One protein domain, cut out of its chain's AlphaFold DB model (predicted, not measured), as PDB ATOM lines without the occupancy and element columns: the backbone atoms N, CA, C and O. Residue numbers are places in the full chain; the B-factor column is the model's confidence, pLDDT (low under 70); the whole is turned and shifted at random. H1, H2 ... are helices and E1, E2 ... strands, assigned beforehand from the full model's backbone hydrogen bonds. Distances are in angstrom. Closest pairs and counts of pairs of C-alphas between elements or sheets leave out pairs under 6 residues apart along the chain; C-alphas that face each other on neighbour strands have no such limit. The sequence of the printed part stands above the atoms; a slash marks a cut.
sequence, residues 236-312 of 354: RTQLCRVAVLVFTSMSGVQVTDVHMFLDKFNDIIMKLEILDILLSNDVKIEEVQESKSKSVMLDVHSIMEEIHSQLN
ATOM      1  N   ARG A 236      46.373 -15.556 -31.466       70.56
ATOM      2  CA  ARG A 236      46.974 -15.940 -30.170       70.56
ATOM      3  C   ARG A 236      45.896 -16.135 -29.098       70.56
ATOM      4  O   ARG A 236      45.859 -17.175 -28.445       70.56
ATOM      5  N   THR A 237      44.973 -15.183 -28.972       72.06
ATOM      6  CA  THR A 237      43.869 -15.250 -27.998       72.06
ATOM      7  C   THR A 237      42.941 -16.440 -28.259       72.06
ATOM      8  O   THR A 237      42.557 -17.145 -27.328       72.06
ATOM      9  N   GLN A 238      42.590 -16.699 -29.521       72.44
ATOM     10  CA  GLN A 238      41.746 -17.830 -29.913       72.44
ATOM     11  C   GLN A 238      42.422 -19.168 -29.611       72.44
ATOM     12  O   GLN A 238      41.789 -20.048 -29.035       72.44
ATOM     13  N   LEU A 239      43.711 -19.318 -29.932       73.62
ATOM     14  CA  LEU A 239      44.427 -20.561 -29.649       73.62
ATOM     15  C   LEU A 239      44.546 -20.814 -28.142       73.62
ATOM     16  O   LEU A 239      44.389 -21.951 -27.707       73.62
ATOM     17  N   CYS A 240      44.719 -19.762 -27.339       75.06
ATOM     18  CA  CYS A 240      44.701 -19.884 -25.883       75.06
ATOM     19  C   CYS A 240      43.324 -20.284 -25.349       75.06
ATOM     20  O   CYS A 240      43.240 -21.155 -24.491       75.06
ATOM     21  N   ARG A 241      42.232 -19.718 -25.883       78.69
ATOM     22  CA  ARG A 241      40.868 -20.151 -25.529       78.69
ATOM     23  C   ARG A 241      40.644 -21.622 -25.862       78.69
ATOM     24  O   ARG A 241      40.079 -22.344 -25.050       78.69
ATOM     25  N   VAL A 242      41.104 -22.071 -27.032       76.88
ATOM     26  CA  VAL A 242      41.044 -23.485 -27.421       76.88
ATOM     27  C   VAL A 242      41.859 -24.343 -26.455       76.88
ATOM     28  O   VAL A 242      41.350 -25.358 -25.992       76.88
ATOM     29  N   ALA A 243      43.077 -23.930 -26.099       81.19
ATOM     30  CA  ALA A 243      43.908 -24.650 -25.137       81.19
ATOM     31  C   ALA A 243      43.222 -24.772 -23.767       81.19
ATOM     32  O   ALA A 243      43.110 -25.874 -23.242       81.19
ATOM     33  N   VAL A 244      42.676 -23.673 -23.235       81.00
ATOM     34  CA  VAL A 244      41.915 -23.659 -21.973       81.00
ATOM     35  C   VAL A 244      40.705 -24.589 -22.038       81.00
ATOM     36  O   VAL A 244      40.496 -25.384 -21.123       81.00
ATOM     37  N   LEU A 245      39.923 -24.535 -23.121       82.50
ATOM     38  CA  LEU A 245      38.764 -25.411 -23.302       82.50
ATOM     39  C   LEU A 245      39.172 -26.883 -23.328       82.50
ATOM     40  O   LEU A 245      38.517 -27.708 -22.689       82.50
ATOM     41  N   VAL A 246      40.256 -27.225 -24.029       83.50
ATOM     42  CA  VAL A 246      40.694 -28.618 -24.082       83.50
ATOM     43  C   VAL A 246      41.271 -29.065 -22.741       83.50
ATOM     44  O   VAL A 246      40.874 -30.129 -22.276       83.50
ATOM     45  N   PHE A 247      42.093 -28.265 -22.056       82.94
ATOM     46  CA  PHE A 247      42.556 -28.615 -20.708       82.94
ATOM     47  C   PHE A 247      41.391 -28.785 -19.729       82.94
ATOM     48  O   PHE A 247      41.359 -29.756 -18.980       82.94
ATOM     49  N   THR A 248      40.373 -27.924 -19.804       82.19
ATOM     50  CA  THR A 248      39.139 -28.074 -19.015       82.19
ATOM     51  C   THR A 248      38.422 -29.382 -19.349       82.19
ATOM     52  O   THR A 248      37.987 -30.080 -18.442       82.19
ATOM     53  N   SER A 249      38.353 -29.762 -20.630       81.50
ATOM     54  CA  SER A 249      37.758 -31.041 -21.053       81.50
ATOM     55  C   SER A 249      38.576 -32.271 -20.649       81.50
ATOM     56  O   SER A 249      38.046 -33.376 -20.615       81.50
ATOM     57  N   MET A 250      39.867 -32.087 -20.369       81.38
ATOM     58  CA  MET A 250      40.767 -33.125 -19.870       81.38
ATOM     59  C   MET A 250      40.717 -33.224 -18.340       81.38
ATOM     60  O   MET A 250      41.077 -34.263 -17.789       81.38
ATOM     61  N   SER A 251      40.240 -32.178 -17.657       75.81
ATOM     62  CA  SER A 251      40.018 -32.173 -16.211       75.81
ATOM     63  C   SER A 251      38.910 -33.146 -15.819       75.81
ATOM     64  O   SER A 251      37.824 -33.127 -16.396       75.81
ATOM     65  N   GLY A 252      39.153 -33.973 -14.802       71.44
ATOM     66  CA  GLY A 252      38.115 -34.804 -14.177       71.44
ATOM     67  C   GLY A 252      37.579 -35.963 -15.027       71.44
ATOM     68  O   GLY A 252      36.662 -36.658 -14.593       71.44
ATOM     69  N   VAL A 253      38.137 -36.210 -16.216       73.31
ATOM     70  CA  VAL A 253      37.792 -37.377 -17.036       73.31
ATOM     71  C   VAL A 253      38.644 -38.565 -16.596       73.31
ATOM     72  O   VAL A 253      39.870 -38.485 -16.611       73.31
ATOM     73  N   GLN A 254      38.014 -39.692 -16.242       67.25
ATOM     74  CA  GLN A 254      38.747 -40.952 -16.085       67.25
ATOM     75  C   GLN A 254      39.358 -41.345 -17.431       67.25
ATOM     76  O   GLN A 254      38.655 -41.683 -18.386       67.25
ATOM     77  N   VAL A 255      40.682 -41.276 -17.506       71.06
ATOM     78  CA  VAL A 255      41.435 -41.580 -18.717       71.06
ATOM     79  C   VAL A 255      41.513 -43.097 -18.886       71.06
ATOM     80  O   VAL A 255      42.237 -43.776 -18.165       71.06
ATOM     81  N   THR A 256      40.765 -43.637 -19.848       77.12
ATOM     82  CA  THR A 256      40.834 -45.063 -20.218       77.12
ATOM     83  C   THR A 256      42.048 -45.387 -21.089       77.12
ATOM     84  O   THR A 256      42.526 -46.518 -21.071       77.12
ATOM     85  N   ASP A 257      42.565 -44.393 -21.814       81.50
ATOM     86  CA  ASP A 257      43.761 -44.485 -22.653       81.50
ATOM     87  C   ASP A 257      44.715 -43.323 -22.347       81.50
ATOM     88  O   ASP A 257      44.536 -42.187 -22.800       81.50
ATOM     89  N   VAL A 258      45.740 -43.627 -21.547       78.94
ATOM     90  CA  VAL A 258      46.761 -42.665 -21.107       78.94
ATOM     91  C   VAL A 258      47.573 -42.129 -22.285       78.94
ATOM     92  O   VAL A 258      47.976 -40.967 -22.264       78.94
ATOM     93  N   HIS A 259      47.785 -42.927 -23.334       81.62
ATOM     94  CA  HIS A 259      48.557 -42.493 -24.496       81.62
ATOM     95  C   HIS A 259      47.799 -41.428 -25.284       81.62
ATOM     96  O   HIS A 259      48.346 -40.359 -25.539       81.62
ATOM     97  N   MET A 260      46.510 -41.651 -25.551       83.75
ATOM     98  CA  MET A 260      45.670 -40.656 -26.224       83.75
ATOM     99  C   MET A 260      45.564 -39.343 -25.426       83.75
ATOM    100  O   MET A 260      45.505 -38.260 -26.015       83.75
ATOM    101  N   PHE A 261      45.533 -39.421 -24.093       82.81
ATOM    102  CA  PHE A 261      45.567 -38.234 -23.236       82.81
ATOM    103  C   PHE A 261      46.883 -37.468 -23.387       82.81
ATOM    104  O   PHE A 261      46.859 -36.263 -23.636       82.81
ATOM    105  N   LEU A 262      48.022 -38.158 -23.278       80.81
ATOM    106  CA  LEU A 262      49.341 -37.536 -23.395       80.81
ATOM    107  C   LEU A 262      49.576 -36.950 -24.789       80.81
ATOM    108  O   LEU A 262      50.135 -35.864 -24.892       80.81
ATOM    109  N   ASP A 263      49.106 -37.605 -25.850       84.19
ATOM    110  CA  ASP A 263      49.218 -37.088 -27.215       84.19
ATOM    111  C   ASP A 263      48.430 -35.785 -27.390       84.19
ATOM    112  O   ASP A 263      48.961 -34.805 -27.911       84.19
ATOM    113  N   LYS A 264      47.186 -35.728 -26.889       85.94
ATOM    114  CA  LYS A 264      46.377 -34.497 -26.901       85.94
ATOM    115  C   LYS A 264      46.990 -33.393 -26.044       85.94
ATOM    116  O   LYS A 264      46.990 -32.237 -26.459       85.94
ATOM    117  N   PHE A 265      47.512 -33.746 -24.871       82.62
ATOM    118  CA  PHE A 265      48.199 -32.808 -23.989       82.62
ATOM    119  C   PHE A 265      49.416 -32.208 -24.704       82.62
ATOM    120  O   PHE A 265      49.507 -30.993 -24.849       82.62
ATOM    121  N   ASN A 266      50.301 -33.053 -25.238       83.19
ATOM    122  CA  ASN A 266      51.515 -32.632 -25.935       83.19
ATOM    123  C   ASN A 266      51.224 -31.821 -27.208       83.19
ATOM    124  O   ASN A 266      51.942 -30.864 -27.484       83.19
ATOM    125  N   ASP A 267      50.168 -32.152 -27.960       85.19
ATOM    126  CA  ASP A 267      49.730 -31.361 -29.119       85.19
ATOM    127  C   ASP A 267      49.369 -29.921 -28.719       85.19
ATOM    128  O   ASP A 267      49.740 -28.964 -29.403       85.19
ATOM    129  N   ILE A 268      48.700 -29.737 -27.578       83.12
ATOM    130  CA  ILE A 268      48.339 -28.405 -27.073       83.12
ATOM    131  C   ILE A 268      49.547 -27.677 -26.504       83.12
ATOM    132  O   ILE A 268      49.712 -26.493 -26.797       83.12
ATOM    133  N   ILE A 269      50.403 -28.368 -25.747       82.25
ATOM    134  CA  ILE A 269      51.656 -27.793 -25.248       82.25
ATOM    135  C   ILE A 269      52.502 -27.287 -26.416       82.25
ATOM    136  O   ILE A 269      52.902 -26.129 -26.394       82.25
ATOM    137  N   MET A 270      52.686 -28.079 -27.479       79.81
ATOM    138  CA  MET A 270      53.402 -27.614 -28.671       79.81
ATOM    139  C   MET A 270      52.737 -26.389 -29.302       79.81
ATOM    140  O   MET A 270      53.420 -25.449 -29.695       79.81
ATOM    141  N   LYS A 271      51.405 -26.366 -29.416       79.88
ATOM    142  CA  LYS A 271      50.683 -25.211 -29.978       79.88
ATOM    143  C   LYS A 271      50.873 -23.939 -29.149       79.88
ATOM    144  O   LYS A 271      50.960 -22.864 -29.738       79.88
ATOM    145  N   LEU A 272      50.932 -24.052 -27.822       79.31
ATOM    146  CA  LEU A 272      51.211 -22.936 -26.914       79.31
ATOM    147  C   LEU A 272      52.686 -22.511 -26.960       79.31
ATOM    148  O   LEU A 272      52.967 -21.318 -27.033       79.31
ATOM    149  N   GLU A 273      53.613 -23.465 -27.017       76.19
ATOM    150  CA  GLU A 273      55.055 -23.215 -27.131       76.19
ATOM    151  C   GLU A 273      55.394 -22.479 -28.432       76.19
ATOM    152  O   GLU A 273      56.167 -21.526 -28.426       76.19
ATOM    153  N   ILE A 274      54.740 -22.828 -29.546       69.44
ATOM    154  CA  ILE A 274      54.898 -22.093 -30.810       69.44
ATOM    155  C   ILE A 274      54.427 -20.628 -30.691       69.44
ATOM    156  O   ILE A 274      54.889 -19.758 -31.430       69.44
ATOM    157  N   LEU A 275      53.516 -20.325 -29.764       67.38
ATOM    158  CA  LEU A 275      53.099 -18.952 -29.467       67.38
ATOM    159  C   LEU A 275      53.993 -18.250 -28.436       67.38
ATOM    160  O   LEU A 275      53.663 -17.124 -28.049       67.38
ATOM    161  N   ASP A 276      55.091 -18.887 -28.019       69.25
ATOM    162  CA  ASP A 276      55.980 -18.440 -26.942       69.25
ATOM    163  C   ASP A 276      55.229 -18.268 -25.612       69.25
ATOM    164  O   ASP A 276      55.461 -17.340 -24.841       69.25
ATOM    165  N   ILE A 277      54.244 -19.141 -25.376       72.75
ATOM    166  CA  ILE A 277      53.526 -19.258 -24.107       72.75
ATOM    167  C   ILE A 277      54.100 -20.484 -23.413       72.75
ATOM    168  O   ILE A 277      53.668 -21.617 -23.638       72.75
ATOM    169  N   LEU A 278      55.133 -20.247 -22.612       71.81
ATOM    170  CA  LEU A 278      55.802 -21.284 -21.841       71.81
ATOM    171  C   LEU A 278      54.997 -21.547 -20.571       71.81
ATOM    172  O   LEU A 278      54.950 -20.712 -19.674       71.81
ATOM    173  N   LEU A 279      54.375 -22.719 -20.488       71.19
ATOM    174  CA  LEU A 279      53.825 -23.200 -19.226       71.19
ATOM    175  C   LEU A 279      54.987 -23.555 -18.297       71.19
ATOM    176  O   LEU A 279      55.919 -24.248 -18.715       71.19
ATOM    177  N   SER A 280      54.944 -23.076 -17.051       64.25
ATOM    178  CA  SER A 280      55.979 -23.416 -16.072       64.25
ATOM    179  C   SER A 280      56.069 -24.937 -15.906       64.25
ATOM    180  O   SER A 280      55.059 -25.644 -15.925       64.25
ATOM    181  N   ASN A 281      57.283 -25.455 -15.697       59.91
ATOM    182  CA  ASN A 281      57.495 -26.883 -15.420       59.91
ATOM    183  C   ASN A 281      56.808 -27.336 -14.115       59.91
ATOM    184  O   ASN A 281      56.690 -28.534 -13.872       59.91
ATOM    185  N   ASP A 282      56.341 -26.384 -13.302       55.72
ATOM    186  CA  ASP A 282      55.590 -26.615 -12.066       55.72
ATOM    187  C   ASP A 282      54.137 -27.050 -12.297       55.72
ATOM    188  O   ASP A 282      53.430 -27.329 -11.328       55.72
ATOM    189  N   VAL A 283      53.671 -27.133 -13.552       59.50
ATOM    190  CA  VAL A 283      52.384 -27.758 -13.880       59.50
ATOM    191  C   VAL A 283      52.457 -29.239 -13.500       59.50
ATOM    192  O   VAL A 283      52.904 -30.099 -14.263       59.50
ATOM    193  N   LYS A 284      52.050 -29.531 -12.264       57.28
ATOM    194  CA  LYS A 284      52.065 -30.869 -11.688       57.28
ATOM    195  C   LYS A 284      51.021 -31.737 -12.377       57.28
ATOM    196  O   LYS A 284      49.817 -31.535 -12.245       57.28
ATOM    197  N   ILE A 285      51.513 -32.734 -13.099       57.69
ATOM    198  CA  ILE A 285      50.731 -33.901 -13.489       57.69
ATOM    199  C   ILE A 285      50.923 -34.911 -12.362       57.69
ATOM    200  O   ILE A 285      51.962 -35.569 -12.288       57.69
ATOM    201  N   GLU A 286      49.964 -34.979 -11.442       57.47
ATOM    202  CA  GLU A 286      50.019 -35.935 -10.338       57.47
ATOM    203  C   GLU A 286      49.396 -37.255 -10.784       57.47
ATOM    204  O   GLU A 286      48.235 -37.335 -11.190       57.47
ATOM    205  N   GLU A 287      50.192 -38.316 -10.735       51.09
ATOM    206  CA  GLU A 287      49.707 -39.666 -10.967       51.09
ATOM    207  C   GLU A 287      49.138 -40.205  -9.651       51.09
ATOM    208  O   GLU A 287      49.877 -40.470  -8.703       51.09
ATOM    209  N   VAL A 288      47.817 -40.340  -9.576       55.50
ATOM    210  CA  VAL A 288      47.114 -40.814  -8.383       55.50
ATOM    211  C   VAL A 288      46.684 -42.261  -8.613       55.50
ATOM    212  O   VAL A 288      45.922 -42.573  -9.530       55.50
ATOM    213  N   GLN A 289      47.174 -43.177  -7.781       45.34
ATOM    214  CA  GLN A 289      46.820 -44.592  -7.861       45.34
ATOM    215  C   GLN A 289      45.755 -44.934  -6.811       45.34
ATOM    216  O   GLN A 289      46.070 -45.244  -5.665       45.34
ATOM    217  N   GLU A 290      44.482 -44.925  -7.206       47.88
ATOM    218  CA  GLU A 290      43.377 -45.357  -6.344       47.88
ATOM    219  C   GLU A 290      43.050 -46.831  -6.612       47.88
ATOM    220  O   GLU A 290      42.336 -47.170  -7.552       47.88
ATOM    221  N   SER A 291      43.623 -47.716  -5.789       49.44
ATOM    222  CA  SER A 291      43.294 -49.135  -5.501       49.44
ATOM    223  C   SER A 291      42.881 -50.129  -6.613       49.44
ATOM    224  O   SER A 291      42.675 -51.295  -6.293       49.44
ATOM    225  N   LYS A 292      42.811 -49.757  -7.897       57.09
ATOM    226  CA  LYS A 292      42.604 -50.632  -9.076       57.09
ATOM    227  C   LYS A 292      42.795 -49.907 -10.420       57.09
ATOM    228  O   LYS A 292      42.966 -50.581 -11.430       57.09
ATOM    229  N   SER A 293      42.809 -48.572 -10.443       49.59
ATOM    230  CA  SER A 293      43.042 -47.759 -11.646       49.59
ATOM    231  C   SER A 293      44.129 -46.709 -11.407       49.59
ATOM    232  O   SER A 293      44.165 -46.073 -10.354       49.59
ATOM    233  N   LYS A 294      45.016 -46.533 -12.394       53.69
ATOM    234  CA  LYS A 294      46.000 -45.445 -12.431       53.69
ATOM    235  C   LYS A 294      45.294 -44.214 -13.011       53.69
ATOM    236  O   LYS A 294      44.884 -44.243 -14.167       53.69
ATOM    237  N   SER A 295      45.088 -43.188 -12.194       56.12
ATOM    238  CA  SER A 295      44.467 -41.919 -12.575       56.12
ATOM    239  C   SER A 295      45.557 -40.866 -12.768       56.12
ATOM    240  O   SER A 295      46.539 -40.843 -12.030       56.12
ATOM    241  N   VAL A 296      45.407 -39.998 -13.765       58.28
ATOM    242  CA  VAL A 296      46.286 -38.843 -13.971       58.28
ATOM    243  C   VAL A 296      45.467 -37.599 -13.659       58.28
ATOM    244  O   VAL A 296      44.497 -37.312 -14.358       58.28
ATOM    245  N   MET A 297      45.839 -36.881 -12.602       64.19
ATOM    246  CA  MET A 297      45.194 -35.640 -12.194       64.19
ATOM    247  C   MET A 297      46.006 -34.456 -12.719       64.19
ATOM    248  O   MET A 297      47.202 -34.331 -12.455       64.19
ATOM    249  N   LEU A 298      45.348 -33.602 -13.501       66.75
ATOM    250  CA  LEU A 298      45.933 -32.392 -14.069       66.75
ATOM    251  C   LEU A 298      45.407 -31.184 -13.287       66.75
ATOM    252  O   LEU A 298      44.191 -30.983 -13.236       66.75
ATOM    253  N   ASP A 299      46.287 -30.369 -12.703       74.88
ATOM    254  CA  ASP A 299      45.871 -29.108 -12.079       74.88
ATOM    255  C   ASP A 299      45.576 -28.048 -13.151       74.88
ATOM    256  O   ASP A 299      46.409 -27.222 -13.532       74.88
ATOM    257  N   VAL A 300      44.351 -28.099 -13.670       71.25
ATOM    258  CA  VAL A 300      43.889 -27.204 -14.733       71.25
ATOM    259  C   VAL A 300      43.807 -25.756 -14.255       71.25
ATOM    260  O   VAL A 300      43.966 -24.848 -15.068       71.25
ATOM    261  N   HIS A 301      43.594 -25.515 -12.959       73.75
ATOM    262  CA  HIS A 301      43.493 -24.157 -12.434       73.75
ATOM    263  C   HIS A 301      44.834 -23.427 -12.549       73.75
ATOM    264  O   HIS A 301      44.876 -22.340 -13.124       73.75
ATOM    265  N   SER A 302      45.930 -24.071 -12.136       77.81
ATOM    266  CA  SER A 302      47.284 -23.521 -12.290       77.81
ATOM    267  C   SER A 302      47.657 -23.274 -13.759       77.81
ATOM    268  O   SER A 302      48.234 -22.240 -14.089       77.81
ATOM    269  N   ILE A 303      47.269 -24.176 -14.672       75.06
ATOM    270  CA  ILE A 303      47.491 -23.995 -16.120       75.06
ATOM    271  C   ILE A 303      46.701 -22.797 -16.658       75.06
ATOM    272  O   ILE A 303      47.219 -22.020 -17.459       75.06
ATOM    273  N   MET A 304      45.440 -22.649 -16.248       76.44
ATOM    274  CA  MET A 304      44.595 -21.538 -16.684       76.44
ATOM    275  C   MET A 304      45.146 -20.194 -16.206       76.44
ATOM    276  O   MET A 304      45.242 -19.274 -17.017       76.44
ATOM    277  N   GLU A 305      45.542 -20.084 -14.936       79.19
ATOM    278  CA  GLU A 305      46.139 -18.863 -14.379       79.19
ATOM    279  C   GLU A 305      47.436 -18.475 -15.107       79.19
ATOM    280  O   GLU A 305      47.615 -17.310 -15.466       79.19
ATOM    281  N   GLU A 306      48.295 -19.447 -15.430       79.31
ATOM    282  CA  GLU A 306      49.530 -19.203 -16.189       79.31
ATOM    283  C   GLU A 306      49.247 -18.724 -17.624       79.31
ATOM    284  O   GLU A 306      49.831 -17.751 -18.098       79.31
ATOM    285  N   ILE A 307      48.288 -19.336 -18.329       75.56
ATOM    286  CA  ILE A 307      47.884 -18.855 -19.663       75.56
ATOM    287  C   ILE A 307      47.312 -17.431 -19.568       75.56
ATOM    288  O   ILE A 307      47.578 -16.589 -20.432       75.56
ATOM    289  N   HIS A 308      46.536 -17.136 -18.524       76.00
ATOM    290  CA  HIS A 308      45.953 -15.814 -18.310       76.00
ATOM    291  C   HIS A 308      47.006 -14.734 -18.023       76.00
ATOM    292  O   HIS A 308      46.887 -13.632 -18.575       76.00
ATOM    293  N   SER A 309      48.033 -15.041 -17.223       77.75
ATOM    294  CA  SER A 309      49.132 -14.121 -16.898       77.75
ATOM    295  C   SER A 309      49.976 -13.778 -18.136       77.75
ATOM    296  O   SER A 309      50.310 -12.613 -18.360       77.75
ATOM    297  N   GLN A 310      50.225 -14.763 -19.005       71.12
ATOM    298  CA  GLN A 310      50.979 -14.628 -20.260       71.12
ATOM    299  C   GLN A 310      50.204 -13.881 -21.362       71.12
ATOM    300  O   GLN A 310      50.790 -13.297 -22.280       71.12
ATOM    301  N   LEU A 311      48.870 -13.923 -21.320       68.31
ATOM    302  CA  LEU A 311      48.005 -13.182 -22.242       68.31
ATOM    303  C   LEU A 311      47.815 -11.725 -21.832       68.31
ATOM    304  O   LEU A 311      47.692 -10.857 -22.695       68.31
ATOM    305  N   ASN A 312      47.773 -11.468 -20.528       71.31
ATOM    306  CA  ASN A 312      47.588 -10.139 -19.967       71.31
ATOM    307  C   ASN A 312      48.750  -9.831 -19.024       71.31
ATOM    308  O   ASN A 312      48.528  -9.747 -17.812       71.31
TER     309      ASN A 312
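Overview. This is residues 236 to 312 of the 354 residues of an uncharacterized protein of Paracoccidioides brasiliensis (UniProt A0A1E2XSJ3). A helical hairpin of H1 and H2 lies alongside a second long piece, in which the helix H3 and the strand hairpin E1 and E2 follow one another end to end. H3 packs on H1 with its line nearly parallel to that of H1, and the strand hairpin, running on beyond H3 past H2, gives the rod much of its length. The printed part has 77 residues with three named helices and two named strands, in the order H1, H2, E1, E2, H3; the two-stranded sheet, E1 - E2, is antiparallel and the class is mixed. The whole is compact, with a radius of gyration of the C-alphas of 12.8 A and spans of 42 by 20 by 18 A.

Along the chain. Find C-alpha 236 at (46.974, -15.940, -30.170); from there H1 runs through residues 236 to 250, 21.0 A long. H2, residues 258 to 273, begins at C-alpha 258 at (46.761, -42.665, -21.107) and is 22.0 A long. E1 is residues 285 to 290 and E2 residues 293 to 298. H3, residues 300 to 311, spans 16.4 A and ends at C-alpha 311 at (48.005, -13.182, -22.242).

Arrangement. H1 and H2 form a hairpin and touch, opposite ways at a shallow tilt of 18 degrees; their closest C-alphas, of Ala 243 and Ile 268, are 6.1 A apart. H1 also touches H3, opposite ways at a shallow tilt of 3 degrees, closest at the C-alphas of Phe 247 and Val 300, 6.3 A. H2 and H3 are apart, while H2 and E2 are near each other, with 5 pairs of C-alphas within 10 A. In the hairpin E1 and E2, look for N 288 and O 295, 2.8 A, and N 297 and O 286, 2.8 A, within hydrogen-bond range. In H1, H2 and H3 every O i to N i+4 pair is within that range.

Size, cuts and confidence. The C-alphas farthest apart, of Lys 292 and Asn 312, are 42.2 A apart. The printed part has no cut, and the link from H2 to E1 is long, with 11 residues. Mean pLDDT of the printed part is 71.9; look for values under 70 at residue 254, residues 274 to 276, residues 280 to 298 and residue 311.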